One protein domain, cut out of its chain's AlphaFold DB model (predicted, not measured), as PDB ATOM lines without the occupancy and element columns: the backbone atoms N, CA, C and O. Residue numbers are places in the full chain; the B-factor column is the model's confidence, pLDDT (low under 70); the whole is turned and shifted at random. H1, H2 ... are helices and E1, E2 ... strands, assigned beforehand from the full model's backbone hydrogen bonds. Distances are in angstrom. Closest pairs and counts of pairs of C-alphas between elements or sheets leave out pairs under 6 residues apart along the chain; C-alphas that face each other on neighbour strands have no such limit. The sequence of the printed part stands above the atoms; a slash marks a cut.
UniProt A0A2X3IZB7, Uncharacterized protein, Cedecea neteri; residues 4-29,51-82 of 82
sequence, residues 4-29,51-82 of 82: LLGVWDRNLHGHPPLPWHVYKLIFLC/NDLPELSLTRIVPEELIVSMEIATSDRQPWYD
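Overview. This is residues 4 to 29 and 51 to 82 of the 82 residues of an uncharacterized protein of Cedecea neteri (UniProt A0A2X3IZB7). With little regular structure, this is a small two-stranded hairpin, E1 and E2, with one helix, H1, packed on it and long loops around them. The last residues fold back beside E1. The 58 printed residues hold E1, E2 and H1 in that order, an antiparallel sheet E1 - E2 in a mixed class, with under half of the residues in named elements. The whole is compact, radius of gyration of the C-alphas 11.7 A, spanning 35 by 26 by 18 A.

Along the chain. Find C-alpha 4 at (110.876, 256.307, 359.998); E1, residues 4 to 9, runs 15.0 A from there. E2, residues 23 to 28, covers 16.8 A. H1, residues 63 to 73, runs 15.3 A to C-alpha 73 at (115.816, 258.943, 353.044).

Arrangement. Look at the hairpin E1 and E2, antiparallel at 164 degrees: N 5 and O 26 are 2.8 A apart, within hydrogen-bond range. Residues 80 to 81 pair parallel with residues 6 to 7 of E1. The closest C-alphas of E1 and H1, Leu 5 and Ser 69, are 5.6 A apart. In H1 every O i to N i+4 pair is within hydrogen-bond range.

Size, cuts and confidence. The C-alphas farthest apart, Pro 19 and Asp 76, are 35.7 A apart. Residues 30 to 50 are not printed; C-alphas 29 and 51 stand 20.6 A apart across the cut. E1 to E2 is a long link. No printed residue is under 70 in pLDDT.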
ATOM      1  N   LEU A   4     112.138 255.561 360.126       97.81
ATOM      2  CA  LEU A   4     110.876 256.307 359.998       97.81
ATOM      3  C   LEU A   4     111.181 257.594 359.223       97.81
ATOM      4  O   LEU A   4     112.126 258.289 359.577       97.81
ATOM      5  N   LEU A   5     110.426 257.897 358.170       98.38
ATOM      6  CA  LEU A   5     110.634 259.091 357.342       98.38
ATOM      7  C   LEU A   5     109.694 260.227 357.735       98.38
ATOM      8  O   LEU A   5     110.114 261.381 357.761       98.38
ATOM      9  N   GLY A   6     108.460 259.909 358.128       98.31
ATOM     10  CA  GLY A   6     107.607 260.904 358.761       98.31
ATOM     11  C   GLY A   6     106.267 260.401 359.278       98.31
ATOM     12  O   GLY A   6     105.852 259.281 358.965       98.31
ATOM     13  N   VAL A   7     105.623 261.250 360.077       98.56
ATOM     14  CA  VAL A   7     104.277 261.098 360.643       98.56
ATOM     15  C   VAL A   7     103.443 262.292 360.194       98.56
ATOM     16  O   VAL A   7     103.706 263.406 360.610       98.56
ATOM     17  N   TRP A   8     102.463 262.071 359.332       98.50
ATOM     18  CA  TRP A   8     101.727 263.150 358.679       98.50
ATOM     19  C   TRP A   8     100.275 263.151 359.138       98.50
ATOM     20  O   TRP A   8      99.585 262.137 358.983       98.50
ATOM     21  N   ASP A   9      99.783 264.271 359.655       98.00
ATOM     22  CA  ASP A   9      98.355 264.531 359.761       98.00
ATOM     23  C   ASP A   9      97.796 264.795 358.363       98.00
ATOM     24  O   ASP A   9      97.916 265.879 357.791       98.00
ATOM     25  N   ARG A  10      97.107 263.794 357.817       97.44
ATOM     26  CA  ARG A  10      96.509 263.845 356.482       97.44
ATOM     27  C   ARG A  10      95.676 265.109 356.240       97.44
ATOM     28  O   ARG A  10      95.585 265.566 355.102       97.44
ATOM     29  N   ASN A  11      95.031 265.652 357.270       96.38
ATOM     30  CA  ASN A  11      94.141 266.801 357.118       96.38
ATOM     31  C   ASN A  11      94.886 268.116 356.871       96.38
ATOM     32  O   ASN A  11      94.270 269.072 356.402       96.38
ATOM     33  N   LEU A  12      96.191 268.158 357.144       97.25
ATOM     34  CA  LEU A  12      97.032 269.331 356.924       97.25
ATOM     35  C   LEU A  12      97.628 269.381 355.505       97.25
ATOM     36  O   LEU A  12      98.053 270.449 355.071       97.25
ATOM     37  N   HIS A  13      97.586 268.273 354.752       95.94
ATOM     38  CA  HIS A  13      98.398 268.089 353.536       95.94
ATOM     39  C   HIS A  13      97.585 267.792 352.279       95.94
ATOM     40  O   HIS A  13      97.621 266.679 351.768       95.94
ATOM     41  N   GLY A  14      96.820 268.766 351.773       95.50
ATOM     42  CA  GLY A  14      96.250 268.770 350.407       95.50
ATOM     43  C   GLY A  14      95.390 267.565 349.977       95.50
ATOM     44  O   GLY A  14      94.981 267.473 348.819       95.50
ATOM     45  N   HIS A  15      95.115 266.627 350.876       97.88
ATOM     46  CA  HIS A  15      94.421 265.393 350.580       97.88
ATOM     47  C   HIS A  15      92.922 265.654 350.355       97.88
ATOM     48  O   HIS A  15      92.322 266.464 351.066       97.88
ATOM     49  N   PRO A  16      92.256 264.914 349.447       97.00
ATOM     50  CA  PRO A  16      90.800 264.945 349.343       97.00
ATOM     51  C   PRO A  16      90.138 264.625 350.695       97.00
ATOM     52  O   PRO A  16      90.675 263.802 351.445       97.00
ATOM     53  N   PRO A  17      88.982 265.213 351.032       94.81
ATOM     54  CA  PRO A  17      88.381 265.062 352.355       94.81
ATOM     55  C   PRO A  17      88.019 263.603 352.675       94.81
ATOM     56  O   PRO A  17      87.572 262.853 351.809       94.81
ATOM     57  N   LEU A  18      88.187 263.217 353.942       95.31
ATOM     58  CA  LEU A  18      87.699 261.958 354.510       95.31
ATOM     59  C   LEU A  18      86.931 262.242 355.807       95.31
ATOM     60  O   LEU A  18      87.228 263.224 356.485       95.31
ATOM     61  N   PRO A  19      85.970 261.383 356.191       95.88
ATOM     62  CA  PRO A  19      85.224 261.554 357.438       95.88
ATOM     63  C   PRO A  19      86.043 261.205 358.693       95.88
ATOM     64  O   PRO A  19      85.560 261.396 359.806       95.88
ATOM     65  N   TRP A  20      87.260 260.680 358.529       95.75
ATOM     66  CA  TRP A  20      88.130 260.253 359.622       95.75
ATOM     67  C   TRP A  20      89.394 261.100 359.683       95.75
ATOM     68  O   TRP A  20      89.953 261.476 358.654       95.75
ATOM     69  N   HIS A  21      89.878 261.314 360.903       96.12
ATOM     70  CA  HIS A  21      91.215 261.833 361.146       96.12
ATOM     71  C   HIS A  21      92.231 260.703 360.976       96.12
ATOM     72  O   HIS A  21      92.085 259.651 361.602       96.12
ATOM     73  N   VAL A  22      93.242 260.895 360.129       97.38
ATOM     74  CA  VAL A  22      94.210 259.845 359.791       97.38
ATOM     75  C   VAL A  22      95.620 260.393 359.922       97.38
ATOM     76  O   VAL A  22      95.972 261.345 359.232       97.38
ATOM     77  N   TYR A  23      96.426 259.734 360.748       98.00
ATOM     78  CA  TYR A  23      97.873 259.909 360.745       98.00
ATOM     79  C   TYR A  23      98.517 258.878 359.824       98.00
ATOM     80  O   TYR A  23      98.181 257.691 359.874       98.00
ATOM     81  N   LYS A  24      99.447 259.325 358.983       97.75
ATOM     82  CA  LYS A  24     100.153 258.492 358.010       97.75
ATOM     83  C   LYS A  24     101.615 258.374 358.394       97.75
ATOM     84  O   LYS A  24     102.303 259.376 358.539       97.75
ATOM     85  N   LEU A  25     102.089 257.144 358.543       98.44
ATOM     86  CA  LEU A  25     103.485 256.866 358.859       98.44
ATOM     87  C   LEU A  25     104.174 256.316 357.613       98.44
ATOM     88  O   LEU A  25     103.726 255.316 357.051       98.44
ATOM     89  N   ILE A  26     105.261 256.961 357.194       98.31
ATOM     90  CA  ILE A  26     106.059 256.544 356.035       98.31
ATOM     91  C   ILE A  26     107.383 255.970 356.530       98.31
ATOM     92  O   ILE A  26     108.096 256.609 357.305       98.31
ATOM     93  N   PHE A  27     107.724 254.767 356.073       97.94
ATOM     94  CA  PHE A  27     108.903 254.024 356.510       97.94
ATOM     95  C   PHE A  27     109.841 253.731 355.342       97.94
ATOM     96  O   PHE A  27     109.401 253.267 354.292       97.94
ATOM     97  N   LEU A  28     111.142 253.922 355.562       97.50
ATOM     98  CA  LEU A  28     112.182 253.430 354.670       97.50
ATOM     99  C   LEU A  28     112.402 251.938 354.921       97.50
ATOM    100  O   LEU A  28     112.585 251.487 356.062       97.50
ATOM    101  N   CYS A  29     112.402 251.178 353.835       96.06
ATOM    102  CA  CYS A  29     112.613 249.743 353.836       96.06
ATOM    103  C   CYS A  29     113.697 249.380 352.827       96.06
ATOM    104  O   CYS A  29     113.845 250.032 351.799       96.06
ATOM    105  N   ASN A  51     110.940 262.594 339.740       94.69
ATOM    106  CA  ASN A  51     110.620 263.678 338.814       94.69
ATOM    107  C   ASN A  51     109.716 263.232 337.653       94.69
ATOM    108  O   ASN A  51     109.320 264.072 336.848       94.69
ATOM    109  N   ASP A  52     109.396 261.938 337.562       96.44
ATOM    110  CA  ASP A  52     108.553 261.340 336.520       96.44
ATOM    111  C   ASP A  52     107.558 260.352 337.152       96.44
ATOM    112  O   ASP A  52     107.536 259.148 336.880       96.44
ATOM    113  N   LEU A  53     106.771 260.872 338.099       96.25
ATOM    114  CA  LEU A  53     105.773 260.093 338.820       96.25
ATOM    115  C   LEU A  53     104.536 259.830 337.945       96.25
ATOM    116  O   LEU A  53     104.092 260.722 337.215       96.25
ATOM    117  N   PRO A  54     103.908 258.648 338.075       96.94
ATOM    118  CA  PRO A  54     102.608 258.397 337.473       96.94
ATOM    119  C   PRO A  54     101.524 259.227 338.175       96.94
ATOM    120  O   PRO A  54     101.760 259.883 339.195       96.94
ATOM    121  N   GLU A  55     100.292 259.154 337.668       97.19
ATOM    122  CA  GLU A  55      99.148 259.732 338.371       97.19
ATOM    123  C   GLU A  55      99.034 259.149 339.788       97.19
ATOM    124  O   GLU A  55      99.009 257.933 339.996       97.19
ATOM    125  N   LEU A  56      98.969 260.037 340.783       97.69
ATOM    126  CA  LEU A  56      98.924 259.645 342.183       97.69
ATOM    127  C   LEU A  56      97.487 259.449 342.658       97.69
ATOM    128  O   LEU A  56      96.598 260.271 342.435       97.69
ATOM    129  N   SER A  57      97.285 258.409 343.463       96.94
ATOM    130  CA  SER A  57      96.088 258.269 344.286       96.94
ATOM    131  C   SER A  57      96.130 259.306 345.415       96.94
ATOM    132  O   SER A  57      96.527 258.976 346.533       96.94
ATOM    133  N   LEU A  58      95.674 260.536 345.158       97.62
ATOM    134  CA  LEU A  58      95.767 261.659 346.107       97.62
ATOM    135  C   LEU A  58      95.052 261.421 347.441       97.62
ATOM    136  O   LEU A  58      95.331 262.097 348.421       97.62
ATOM    137  N   THR A  59      94.150 260.444 347.543       96.31
ATOM    138  CA  THR A  59      93.581 260.021 348.835       96.31
ATOM    139  C   THR A  59      94.585 259.299 349.739       96.31
ATOM    140  O   THR A  59      94.389 259.309 350.957       96.31
ATOM    141  N   ARG A  60      95.629 258.694 349.152       96.62
ATOM    142  CA  ARG A  60      96.651 257.851 349.790       96.62
ATOM    143  C   ARG A  60      98.003 258.539 349.935       96.62
ATOM    144  O   ARG A  60      98.663 258.297 350.935       96.62
ATOM    145  N   ILE A  61      98.430 259.351 348.971       97.94
ATOM    146  CA  ILE A  61      99.733 260.035 348.989       97.94
ATOM    147  C   ILE A  61      99.664 261.312 348.143       97.94
ATOM    148  O   ILE A  61      99.048 261.295 347.077       97.94
ATOM    149  N   VAL A  62     100.253 262.409 348.619       97.69
ATOM    150  CA  VAL A  62     100.432 263.653 347.847       97.69
ATOM    151  C   VAL A  62     101.911 263.856 347.480       97.69
ATOM    152  O   VAL A  62     102.781 263.294 348.148       97.69
ATOM    153  N   PRO A  63     102.231 264.643 346.431       97.38
ATOM    154  CA  PRO A  63     103.615 264.835 345.983       97.38
ATOM    155  C   PRO A  63     104.573 265.335 347.071       97.38
ATOM    156  O   PRO A  63     105.713 264.884 347.136       97.38
ATOM    157  N   GLU A  64     104.108 266.232 347.943       97.50
ATOM    158  CA  GLU A  64     104.908 266.791 349.041       97.50
ATOM    159  C   GLU A  64     105.464 265.701 349.965       97.50
ATOM    160  O   GLU A  64     106.661 265.679 350.249       97.50
ATOM    161  N   GLU A  65     104.624 264.742 350.358       98.31
ATOM    162  CA  GLU A  65     105.024 263.639 351.232       98.31
ATOM    163  C   GLU A  65     106.109 262.765 350.591       98.31
ATOM    164  O   GLU A  65     107.008 262.293 351.291       98.31
ATOM    165  N   LEU A  66     106.058 262.556 349.267       97.88
ATOM    166  CA  LEU A  66     107.070 261.790 348.531       97.88
ATOM    167  C   LEU A  66     108.402 262.536 348.470       97.88
ATOM    168  O   LEU A  66     109.440 261.941 348.755       97.88
ATOM    169  N   ILE A  67     108.375 263.827 348.134       97.12
ATOM    170  CA  ILE A  67     109.582 264.654 348.016       97.12
ATOM    171  C   ILE A  67     110.292 264.738 349.370       97.12
ATOM    172  O   ILE A  67     111.473 264.406 349.465       97.12
ATOM    173  N   VAL A  68     109.562 265.073 350.439       97.62
ATOM    174  CA  VAL A  68     110.128 265.148 351.796       97.62
ATOM    175  C   VAL A  68     110.646 263.783 352.255       97.62
ATOM    176  O   VAL A  68     111.724 263.695 352.846       97.62
ATOM    177  N   SER A  69     109.931 262.696 351.945       97.62
ATOM    178  CA  SER A  69     110.400 261.341 352.264       97.62
ATOM    179  C   SER A  69     111.710 261.004 351.552       97.62
ATOM    180  O   SER A  69     112.610 260.457 352.188       97.62
ATOM    181  N   MET A  70     111.848 261.354 350.270       97.00
ATOM    182  CA  MET A  70     113.083 261.143 349.509       97.00
ATOM    183  C   MET A  70     114.247 261.941 350.095       97.00
ATOM    184  O   MET A  70     115.310 261.370 350.333       97.00
ATOM    185  N   GLU A  71     114.039 263.218 350.416       96.81
ATOM    186  CA  GLU A  71     115.063 264.055 351.052       96.81
ATOM    187  C   GLU A  71     115.550 263.469 352.386       96.81
ATOM    188  O   GLU A  71     116.754 263.431 352.655       96.81
ATOM    189  N   ILE A  72     114.636 262.986 353.236       97.75
ATOM    190  CA  ILE A  72     114.970 262.386 354.541       97.75
ATOM    191  C   ILE A  72     115.619 261.003 354.378       97.75
ATOM    192  O   ILE A  72     116.467 260.613 355.190       97.75
ATOM    193  N   ALA A  73     115.241 260.250 353.343       96.88
ATOM    194  CA  ALA A  73     115.816 258.943 353.044       96.88
ATOM    195  C   ALA A  73     117.276 259.047 352.578       96.88
ATOM    196  O   ALA A  73     118.082 258.187 352.924       96.88
ATOM    197  N   THR A  74     117.630 260.108 351.847       95.62
ATOM    198  CA  THR A  74     118.981 260.315 351.298       95.62
ATOM    199  C   THR A  74     119.846 261.270 352.126       95.62
ATOM    200  O   THR A  74     120.868 261.750 351.638       95.62
ATOM    201  N   SER A  75     119.447 261.589 353.361       94.81
ATOM    202  CA  SER A  75     120.185 262.497 354.248       94.81
ATOM    203  C   SER A  75     120.138 262.065 355.720       94.81
ATOM    204  O   SER A  75     119.394 261.164 356.117       94.81
ATOM    205  N   ASP A  76     120.898 262.766 356.567       91.44
ATOM    206  CA  ASP A  76     120.882 262.603 358.030       91.44
ATOM    207  C   ASP A  76     119.756 263.393 358.717       91.44
ATOM    208  O   ASP A  76     119.723 263.528 359.945       91.44
ATOM    209  N   ARG A  77     118.809 263.934 357.940       95.44
ATOM    210  CA  ARG A  77     117.672 264.674 358.483       95.44
ATOM    211  C   ARG A  77     116.803 263.760 359.357       95.44
ATOM    212  O   ARG A  77     116.645 262.564 359.088       95.44
ATOM    213  N   GLN A  78     116.258 264.345 360.423       96.69
ATOM    214  CA  GLN A  78     115.285 263.691 361.297       96.69
ATOM    215  C   GLN A  78     113.939 263.494 360.579       96.69
ATOM    216  O   GLN A  78     113.661 264.221 359.620       96.69
ATOM    217  N   PRO A  79     113.102 262.545 361.036       97.62
ATOM    218  CA  PRO A  79     111.782 262.322 360.457       97.62
ATOM    219  C   PRO A  79     110.913 263.585 360.513       97.62
ATOM    220  O   PRO A  79     110.984 264.344 361.482       97.62
ATOM    221  N   TRP A  80     110.074 263.788 359.497       98.19
ATOM    222  CA  TRP A  80     109.042 264.828 359.512       98.19
ATOM    223  C   TRP A  80     107.901 264.451 360.462       98.19
ATOM    224  O   TRP A  80     107.557 263.272 360.559       98.19
ATOM    225  N   TYR A  81     107.298 265.418 361.152       97.62
ATOM    226  CA  TYR A  81     106.071 265.171 361.905       97.62
ATOM    227  C   TYR A  81     105.233 266.433 362.124       97.62
ATOM    228  O   TYR A  81     105.788 267.515 362.329       97.62
ATOM    229  N   ASP A  82     103.914 266.250 362.149       96.62
ATOM    230  CA  ASP A  82     102.891 267.228 362.538       96.62
ATOM    231  C   ASP A  82     101.660 266.567 363.182       96.62
ATOM    232  O   ASP A  82     101.560 265.313 363.175       96.62
TER     233      ASP A  82